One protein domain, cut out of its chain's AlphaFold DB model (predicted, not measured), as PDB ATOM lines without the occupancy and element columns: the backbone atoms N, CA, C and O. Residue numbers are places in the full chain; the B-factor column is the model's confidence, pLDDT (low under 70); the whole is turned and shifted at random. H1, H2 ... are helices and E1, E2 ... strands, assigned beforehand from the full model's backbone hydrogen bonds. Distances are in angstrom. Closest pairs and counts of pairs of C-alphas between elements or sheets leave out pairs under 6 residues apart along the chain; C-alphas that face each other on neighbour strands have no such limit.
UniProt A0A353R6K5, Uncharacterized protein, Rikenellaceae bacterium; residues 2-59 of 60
ATOM      1  N   CYS A   2     228.307 249.838 225.823       96.19
ATOM      2  CA  CYS A   2     228.748 248.651 226.577       96.19
ATOM      3  C   CYS A   2     228.403 247.310 225.909       96.19
ATOM      4  O   CYS A   2     229.280 246.470 225.787       96.19
ATOM      5  N   ALA A   3     227.178 247.125 225.404       96.12
ATOM      6  CA  ALA A   3     226.783 245.869 224.756       96.12
ATOM      7  C   ALA A   3     227.653 245.499 223.536       96.12
ATOM      8  O   ALA A   3     228.026 244.344 223.382       96.12
ATOM      9  N   GLY A   4     228.064 246.482 222.726       95.62
ATOM     10  CA  GLY A   4     228.986 246.238 221.614       95.62
ATOM     11  C   GLY A   4     230.383 245.836 222.094       95.62
ATOM     12  O   GLY A   4     230.999 244.948 221.516       95.62
ATOM     13  N   ALA A   5     230.867 246.426 223.193       97.00
ATOM     14  CA  ALA A   5     232.125 246.001 223.811       97.00
ATOM     15  C   ALA A   5     232.037 244.559 224.346       97.00
ATOM     16  O   ALA A   5     232.969 243.781 224.157       97.00
ATOM     17  N   LEU A   6     230.900 244.176 224.942       97.31
ATOM     18  CA  LEU A   6     230.654 242.794 225.372       97.31
ATOM     19  C   LEU A   6     230.648 241.813 224.193       97.31
ATOM     20  O   LEU A   6     231.161 240.702 224.325       97.31
ATOM     21  N   ALA A   7     230.103 242.222 223.043       96.50
ATOM     22  CA  ALA A   7     230.131 241.415 221.829       96.50
ATOM     23  C   ALA A   7     231.556 241.211 221.297       96.50
ATOM     24  O   ALA A   7     231.924 240.080 220.984       96.50
ATOM     25  N   TRP A   8     232.372 242.272 221.254       96.81
ATOM     26  CA  TRP A   8     233.790 242.189 220.875       96.81
ATOM     27  C   TRP A   8     234.596 241.286 221.807       96.81
ATOM     28  O   TRP A   8     235.433 240.519 221.346       96.81
ATOM     29  N   ALA A   9     234.304 241.335 223.108       97.50
ATOM     30  CA  ALA A   9     234.902 240.448 224.101       97.50
ATOM     31  C   ALA A   9     234.350 239.008 224.056       97.50
ATOM     32  O   ALA A   9     234.798 238.169 224.833       97.50
ATOM     33  N   GLN A  10     233.369 238.724 223.188       96.56
ATOM     34  CA  GLN A  10     232.701 237.424 223.061       96.56
ATOM     35  C   GLN A  10     232.170 236.883 224.397       96.56
ATOM     36  O   GLN A  10     232.250 235.687 224.683       96.56
ATOM     37  N   LEU A  11     231.623 237.769 225.235       96.69
ATOM     38  CA  LEU A  11     231.186 237.402 226.578       96.69
ATOM     39  C   LEU A  11     230.067 236.346 226.523       96.69
ATOM     40  O   LEU A  11     229.058 236.536 225.847       96.69
ATOM     41  N   GLY A  12     230.219 235.246 227.262       97.56
ATOM     42  CA  GLY A  12     229.257 234.138 227.231       97.56
ATOM     43  C   GLY A  12     227.946 234.411 227.975       97.56
ATOM     44  O   GLY A  12     226.923 233.831 227.635       97.56
ATOM     45  N   ARG A  13     227.946 235.302 228.975       97.62
ATOM     46  CA  ARG A  13     226.764 235.547 229.809       97.62
ATOM     47  C   ARG A  13     226.681 236.987 230.290       97.62
ATOM     48  O   ARG A  13     227.627 237.493 230.886       97.62
ATOM     49  N   LEU A  14     225.530 237.619 230.093       96.56
ATOM     50  CA  LEU A  14     225.197 238.940 230.610       96.56
ATOM     51  C   LEU A  14     224.071 238.809 231.637       96.56
ATOM     52  O   LEU A  14     222.969 238.376 231.313       96.56
ATOM     53  N   VAL A  15     224.338 239.226 232.871       97.56
ATOM     54  CA  VAL A  15     223.334 239.277 233.934       97.56
ATOM     55  C   VAL A  15     223.182 240.714 234.405       97.56
ATOM     56  O   VAL A  15     224.177 241.348 234.752       97.56
ATOM     57  N   TYR A  16     221.958 241.237 234.414       97.06
ATOM     58  CA  TYR A  16     221.694 242.587 234.906       97.06
ATOM     59  C   TYR A  16     220.347 242.693 235.626       97.06
ATOM     60  O   TYR A  16     219.430 241.901 235.409       97.06
ATOM     61  N   ALA A  17     220.249 243.693 236.503       97.94
ATOM     62  CA  ALA A  17     219.101 243.912 237.371       97.94
ATOM     63  C   ALA A  17     217.999 244.732 236.682       97.94
ATOM     64  O   ALA A  17     217.159 244.186 235.970       97.94
ATOM     65  N   ALA A  18     217.999 246.052 236.876       97.50
ATOM     66  CA  ALA A  18     217.022 246.951 236.275       97.50
ATOM     67  C   ALA A  18     217.366 247.259 234.807       97.50
ATOM     68  O   ALA A  18     218.500 247.615 234.487       97.50
ATOM     69  N   SER A  19     216.370 247.164 233.922       96.00
ATOM     70  CA  SER A  19     216.475 247.642 232.539       96.00
ATOM     71  C   SER A  19     216.460 249.171 232.484       96.00
ATOM     72  O   SER A  19     215.758 249.817 233.263       96.00
ATOM     73  N   ASP A  20     217.169 249.752 231.516       95.50
ATOM     74  CA  ASP A  20     217.076 251.181 231.200       95.50
ATOM     75  C   ASP A  20     216.089 251.393 230.032       95.50
ATOM     76  O   ASP A  20     216.437 251.113 228.881       95.50
ATOM     77  N   PRO A  21     214.864 251.898 230.284       94.06
ATOM     78  CA  PRO A  21     213.855 252.091 229.242       94.06
ATOM     79  C   PRO A  21     214.140 253.284 228.318       94.06
ATOM     80  O   PRO A  21     213.416 253.474 227.345       94.06
ATOM     81  N   LYS A  22     215.150 254.114 228.611       94.81
ATOM     82  CA  LYS A  22     215.497 255.297 227.805       94.81
ATOM     83  C   LYS A  22     216.752 255.086 226.966       94.81
ATOM     84  O   LYS A  22     216.858 255.660 225.886       94.81
ATOM     85  N   ARG A  23     217.734 254.348 227.489       94.56
ATOM     86  CA  ARG A  23     219.070 254.200 226.876       94.56
ATOM     87  C   ARG A  23     219.605 252.765 226.900       94.56
ATOM     88  O   ARG A  23     220.776 252.547 226.585       94.56
ATOM     89  N   GLY A  24     218.778 251.789 227.274       94.81
ATOM     90  CA  GLY A  24     219.155 250.380 227.301       94.81
ATOM     91  C   GLY A  24     219.562 249.859 225.924       94.81
ATOM     92  O   GLY A  24     219.019 250.270 224.899       94.81
ATOM     93  N   TYR A  25     220.513 248.921 225.890       95.00
ATOM     94  CA  TYR A  25     220.983 248.337 224.626       95.00
ATOM     95  C   TYR A  25     219.867 247.613 223.859       95.00
ATOM     96  O   TYR A  25     219.924 247.539 222.634       95.00
ATOM     97  N   SER A  26     218.852 247.121 224.579       91.88
ATOM     98  CA  SER A  26     217.667 246.457 224.033       91.88
ATOM     99  C   SER A  26     216.837 247.354 223.113       91.88
ATOM    100  O   SER A  26     215.991 246.854 222.389       91.88
ATOM    101  N   LEU A  27     217.063 248.671 223.127       93.69
ATOM    102  CA  LEU A  27     216.380 249.630 222.255       93.69
ATOM    103  C   LEU A  27     217.074 249.814 220.894       93.69
ATOM    104  O   LEU A  27     216.537 250.505 220.035       93.69
ATOM    105  N   ILE A  28     218.279 249.264 220.709       91.75
ATOM    106  CA  ILE A  28     219.092 249.483 219.501       91.75
ATOM    107  C   ILE A  28     218.832 248.376 218.476       91.75
ATOM    108  O   ILE A  28     218.435 248.648 217.348       91.75
ATOM    109  N   THR A  29     219.117 247.127 218.850       87.75
ATOM    110  CA  THR A  29     218.919 245.938 218.013       87.75
ATOM    111  C   THR A  29     219.074 244.672 218.853       87.75
ATOM    112  O   THR A  29     219.918 244.618 219.752       87.75
ATOM    113  N   ASP A  30     218.326 243.625 218.505       75.56
ATOM    114  CA  ASP A  30     218.379 242.315 219.170       75.56
ATOM    115  C   ASP A  30     219.726 241.591 218.990       75.56
ATOM    116  O   ASP A  30     220.023 240.638 219.706       75.56
ATOM    117  N   ARG A  31     220.569 242.035 218.043       85.62
ATOM    118  CA  ARG A  31     221.835 241.372 217.670       85.62
ATOM    119  C   ARG A  31     223.098 242.137 218.074       85.62
ATOM    120  O   ARG A  31     224.160 241.907 217.508       85.62
ATOM    121  N   ILE A  32     223.001 243.070 219.021       95.31
ATOM    122  CA  ILE A  32     224.168 243.864 219.447       95.31
ATOM    123  C   ILE A  32     225.160 243.067 220.307       95.31
ATOM    124  O   ILE A  32     226.306 243.480 220.448       95.31
ATOM    125  N   LEU A  33     224.717 241.956 220.902       96.69
ATOM    126  CA  LEU A  33     225.546 241.036 221.681       96.69
ATOM    127  C   LEU A  33     226.114 239.927 220.790       96.69
ATOM    128  O   LEU A  33     225.639 239.693 219.679       96.69
ATOM    129  N   HIS A  34     227.120 239.212 221.295       96.62
ATOM    130  CA  HIS A  34     227.615 238.031 220.601       96.62
ATOM    131  C   HIS A  34     226.498 236.962 220.545       96.62
ATOM    132  O   HIS A  34     225.794 236.781 221.537       96.62
ATOM    133  N   PRO A  35     226.320 236.206 219.442       95.38
ATOM    134  CA  PRO A  35     225.197 235.265 219.298       95.38
ATOM    135  C   PRO A  35     225.128 234.160 220.359       95.38
ATOM    136  O   PRO A  35     224.077 233.565 220.562       95.38
ATOM    137  N   LYS A  36     226.255 233.869 221.020       96.12
ATOM    138  CA  LYS A  36     226.341 232.902 222.127       96.12
ATOM    139  C   LYS A  36     226.152 233.531 223.513       96.12
ATOM    140  O   LYS A  36     226.279 232.821 224.502       96.12
ATOM    141  N   THR A  37     225.935 234.843 223.608       97.06
ATOM    142  CA  THR A  37     225.730 235.513 224.894       97.06
ATOM    143  C   THR A  37     224.345 235.177 225.432       97.06
ATOM    144  O   THR A  37     223.334 235.590 224.866       97.06
ATOM    145  N   GLU A  38     224.294 234.488 226.564       97.38
ATOM    146  CA  GLU A  38     223.054 234.265 227.304       97.38
ATOM    147  C   GLU A  38     222.728 235.478 228.176       97.38
ATOM    148  O   GLU A  38     223.586 235.981 228.906       97.38
ATOM    149  N   VAL A  39     221.483 235.951 228.129       96.19
ATOM    150  CA  VAL A  39     221.049 237.131 228.883       96.19
ATOM    151  C   VAL A  39     220.083 236.727 229.992       96.19
ATOM    152  O   VAL A  39     219.063 236.094 229.738       96.19
ATOM    153  N   SER A  40     220.376 237.134 231.228       97.38
ATOM    154  CA  SER A  40     219.448 237.055 232.361       97.38
ATOM    155  C   SER A  40     219.174 238.463 232.889       97.38
ATOM    156  O   SER A  40     220.048 239.096 233.483       97.38
ATOM    157  N   ALA A  41     217.962 238.961 232.660       96.19
ATOM    158  CA  ALA A  41     217.527 240.287 233.087       96.19
ATOM    159  C   ALA A  41     216.595 240.196 234.302       96.19
ATOM    160  O   ALA A  41     215.894 239.200 234.478       96.19
ATOM    161  N   GLY A  42     216.530 241.256 235.105       96.81
ATOM    162  CA  GLY A  42     215.493 241.409 236.127       96.81
ATOM    163  C   GLY A  42     215.878 240.950 237.536       96.81
ATOM    164  O   GLY A  42     215.075 241.100 238.458       96.81
ATOM    165  N   ILE A  43     217.087 240.418 237.740       97.31
ATOM    166  CA  ILE A  43     217.525 239.934 239.059       97.31
ATOM    167  C   ILE A  43     217.662 241.119 240.013       97.31
ATOM    168  O   ILE A  43     218.497 241.989 239.791       97.31
ATOM    169  N   LEU A  44     216.844 241.152 241.069       97.69
ATOM    170  CA  LEU A  44     216.773 242.273 242.019       97.69
ATOM    171  C   LEU A  44     216.497 243.628 241.333       97.69
ATOM    172  O   LEU A  44     217.044 244.672 241.704       97.69
ATOM    173  N   ALA A  45     215.681 243.625 240.271       97.88
ATOM    174  CA  ALA A  45     215.388 244.836 239.503       97.88
ATOM    175  C   ALA A  45     214.720 245.934 240.341       97.88
ATOM    176  O   ALA A  45     214.995 247.117 240.130       97.88
ATOM    177  N   THR A  46     213.864 245.556 241.291       97.88
ATOM    178  CA  THR A  46     213.163 246.497 242.174       97.88
ATOM    179  C   THR A  46     214.154 247.244 243.064       97.88
ATOM    180  O   THR A  46     214.103 248.471 243.156       97.88
ATOM    181  N   GLU A  47     215.094 246.524 243.668       98.19
ATOM    182  CA  GLU A  47     216.124 247.044 244.561       98.19
ATOM    183  C   GLU A  47     217.116 247.921 243.796       98.19
ATOM    184  O   GLU A  47     217.362 249.062 244.189       98.19
ATOM    185  N   ALA A  48     217.624 247.442 242.656       98.19
ATOM    186  CA  ALA A  48     218.520 248.222 241.803       98.19
ATOM    187  C   ALA A  48     217.845 249.505 241.283       98.19
ATOM    188  O   ALA A  48     218.448 250.580 241.275       98.19
ATOM    189  N   GLY A  49     216.570 249.412 240.894       97.50
ATOM    190  CA  GLY A  49     215.772 250.562 240.479       97.50
ATOM    191  C   GLY A  49     215.547 251.563 241.613       97.50
ATOM    192  O   GLY A  49     215.591 252.772 241.376       97.50
ATOM    193  N   LYS A  50     215.343 251.082 242.846       98.00
ATOM    194  CA  LYS A  50     215.239 251.931 244.037       98.00
ATOM    195  C   LYS A  50     216.547 252.680 244.299       98.00
ATOM    196  O   LYS A  50     216.505 253.898 244.418       98.00
ATOM    197  N   LEU A  51     217.696 251.997 244.269       97.75
ATOM    198  CA  LEU A  51     219.010 252.631 244.453       97.75
ATOM    199  C   LEU A  51     219.249 253.782 243.464       97.75
ATOM    200  O   LEU A  51     219.695 254.860 243.856       97.75
ATOM    201  N   LEU A  52     218.907 253.581 242.186       96.00
ATOM    202  CA  LEU A  52     219.014 254.633 241.171       96.00
ATOM    203  C   LEU A  52     218.079 255.814 241.463       96.00
ATOM    204  O   LEU A  52     218.492 256.971 241.352       96.00
ATOM    205  N   LYS A  53     216.819 255.546 241.833       96.00
ATOM    206  CA  LYS A  53     215.842 256.593 242.174       96.00
ATOM    207  C   LYS A  53     216.300 257.413 243.379       96.00
ATOM    208  O   LYS A  53     216.282 258.639 243.289       96.00
ATOM    209  N   ASP A  54     216.746 256.746 244.440       97.94
ATOM    210  CA  ASP A  54     217.206 257.373 245.682       97.94
ATOM    211  C   ASP A  54     218.442 258.249 245.421       97.94
ATOM    212  O   ASP A  54     218.485 259.412 245.832       97.94
ATOM    213  N   PHE A  55     219.403 257.747 244.635       97.62
ATOM    214  CA  PHE A  55     220.576 258.520 244.221       97.62
ATOM    215  C   PHE A  55     220.183 259.823 243.515       97.62
ATOM    216  O   PHE A  55     220.592 260.902 243.940       97.62
ATOM    217  N   PHE A  56     219.359 259.757 242.464       96.25
ATOM    218  CA  PHE A  56     218.975 260.963 241.724       96.25
ATOM    219  C   PHE A  56     217.993 261.857 242.488       96.25
ATOM    220  O   PHE A  56     217.923 263.048 242.193       96.25
ATOM    221  N   ALA A  57     217.217 261.327 243.436       97.31
ATOM    222  CA  ALA A  57     216.421 262.147 244.347       97.31
ATOM    223  C   ALA A  57     217.324 263.010 245.243       97.31
ATOM    224  O   ALA A  57     217.068 264.197 245.370       97.31
ATOM    225  N   SER A  58     218.428 262.457 245.760       96.38
ATOM    226  CA  SER A  58     219.385 263.196 246.607       96.38
ATOM    227  C   SER A  58     220.230 264.262 245.884       96.38
ATOM    228  O   SER A  58     220.962 265.011 246.525       96.38
ATOM    229  N   LYS A  59     220.188 264.300 244.547       93.94
ATOM    230  CA  LYS A  59     220.949 265.242 243.703       93.94
ATOM    231  C   LYS A  59     220.081 266.365 243.129       93.94
ATOM    232  O   LYS A  59     220.576 267.129 242.301       93.94
TER     233      LYS A  59
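Overview. This is residues 2 to 59 of the 60 residues of an uncharacterized protein of Rikenellaceae bacterium (UniProt A0A353R6K5). A narrow ribbon of two parallel strands, E1 and E2, makes one side of a wide, open loop of chain; the short helix H1 runs back opposite to the strands, and the helix H2 leaves the far end of the ribbon as an arm whose residues 53 to 57 stick out. The loop is made by residues 17 to 37, a long stretch with no named element that joins the end of E1 to the start of E2. The printed part has 58 residues, with two named helices and two named strands in the order H1, E1, E2, H2; the sheet, in the order E1, E2, is parallel. The class is mixed, helices and strands, with under half of the residues in named elements. The whole is loose, with a radius of gyration of the C-alphas of 13.1 A, and elongated, with spans of 38 by 19 by 17 A.

Arrangement. H1, residues 2 to 8, is joined by a tight link of 4 residues to E1, residues 13 to 16. E1 is the parallel neighbour of E2, residues 38 to 41, with 7 degrees between their directions. C-alphas that face each other are those of Arg 13 and Glu 38, 4.7 A apart, and those of Tyr 16 and Ala 41, 5.1 A apart. N 14 and O 38, at 2.8 A, and N 40 and O 14, at 2.9 A, are within hydrogen-bond range. H1 and E2 are apart. H2, residues 45 to 57, follows E2 after a tight link of 3 residues. H2 is apart from H1, and only just apart from E1, with the closest C-alphas 8.1 A apart. In H1 and H2 every O i to N i+4 pair is within hydrogen-bond range.

Along the chain. H1 begins at C-alpha 2, at (228.748, 248.651, 226.577), and measures 10.0 A from first to last C-alpha. E1 begins at C-alpha 13, at (226.764, 235.547, 229.809), and is 10.1 A long; E2 is 10.0 A long. H2, the longest helix by residues, covers 18.0 A and ends at C-alpha 57, at (216.421, 262.147, 244.347).

Size, cuts and confidence. The two C-alphas farthest apart are those of Lys 36 and Ser 58, at 39.6 A. The first and last printed C-alphas, those of Cys 2 and Lys 59, are 25.1 A apart. The link from E1 to E2, with 21 residues, is long. Residues 53 to 59, of which 53 to 57 belong to H2, stand free. The printed part has no cut. The mean pLDDT of the printed part is 95.7, and no printed residue is under 70.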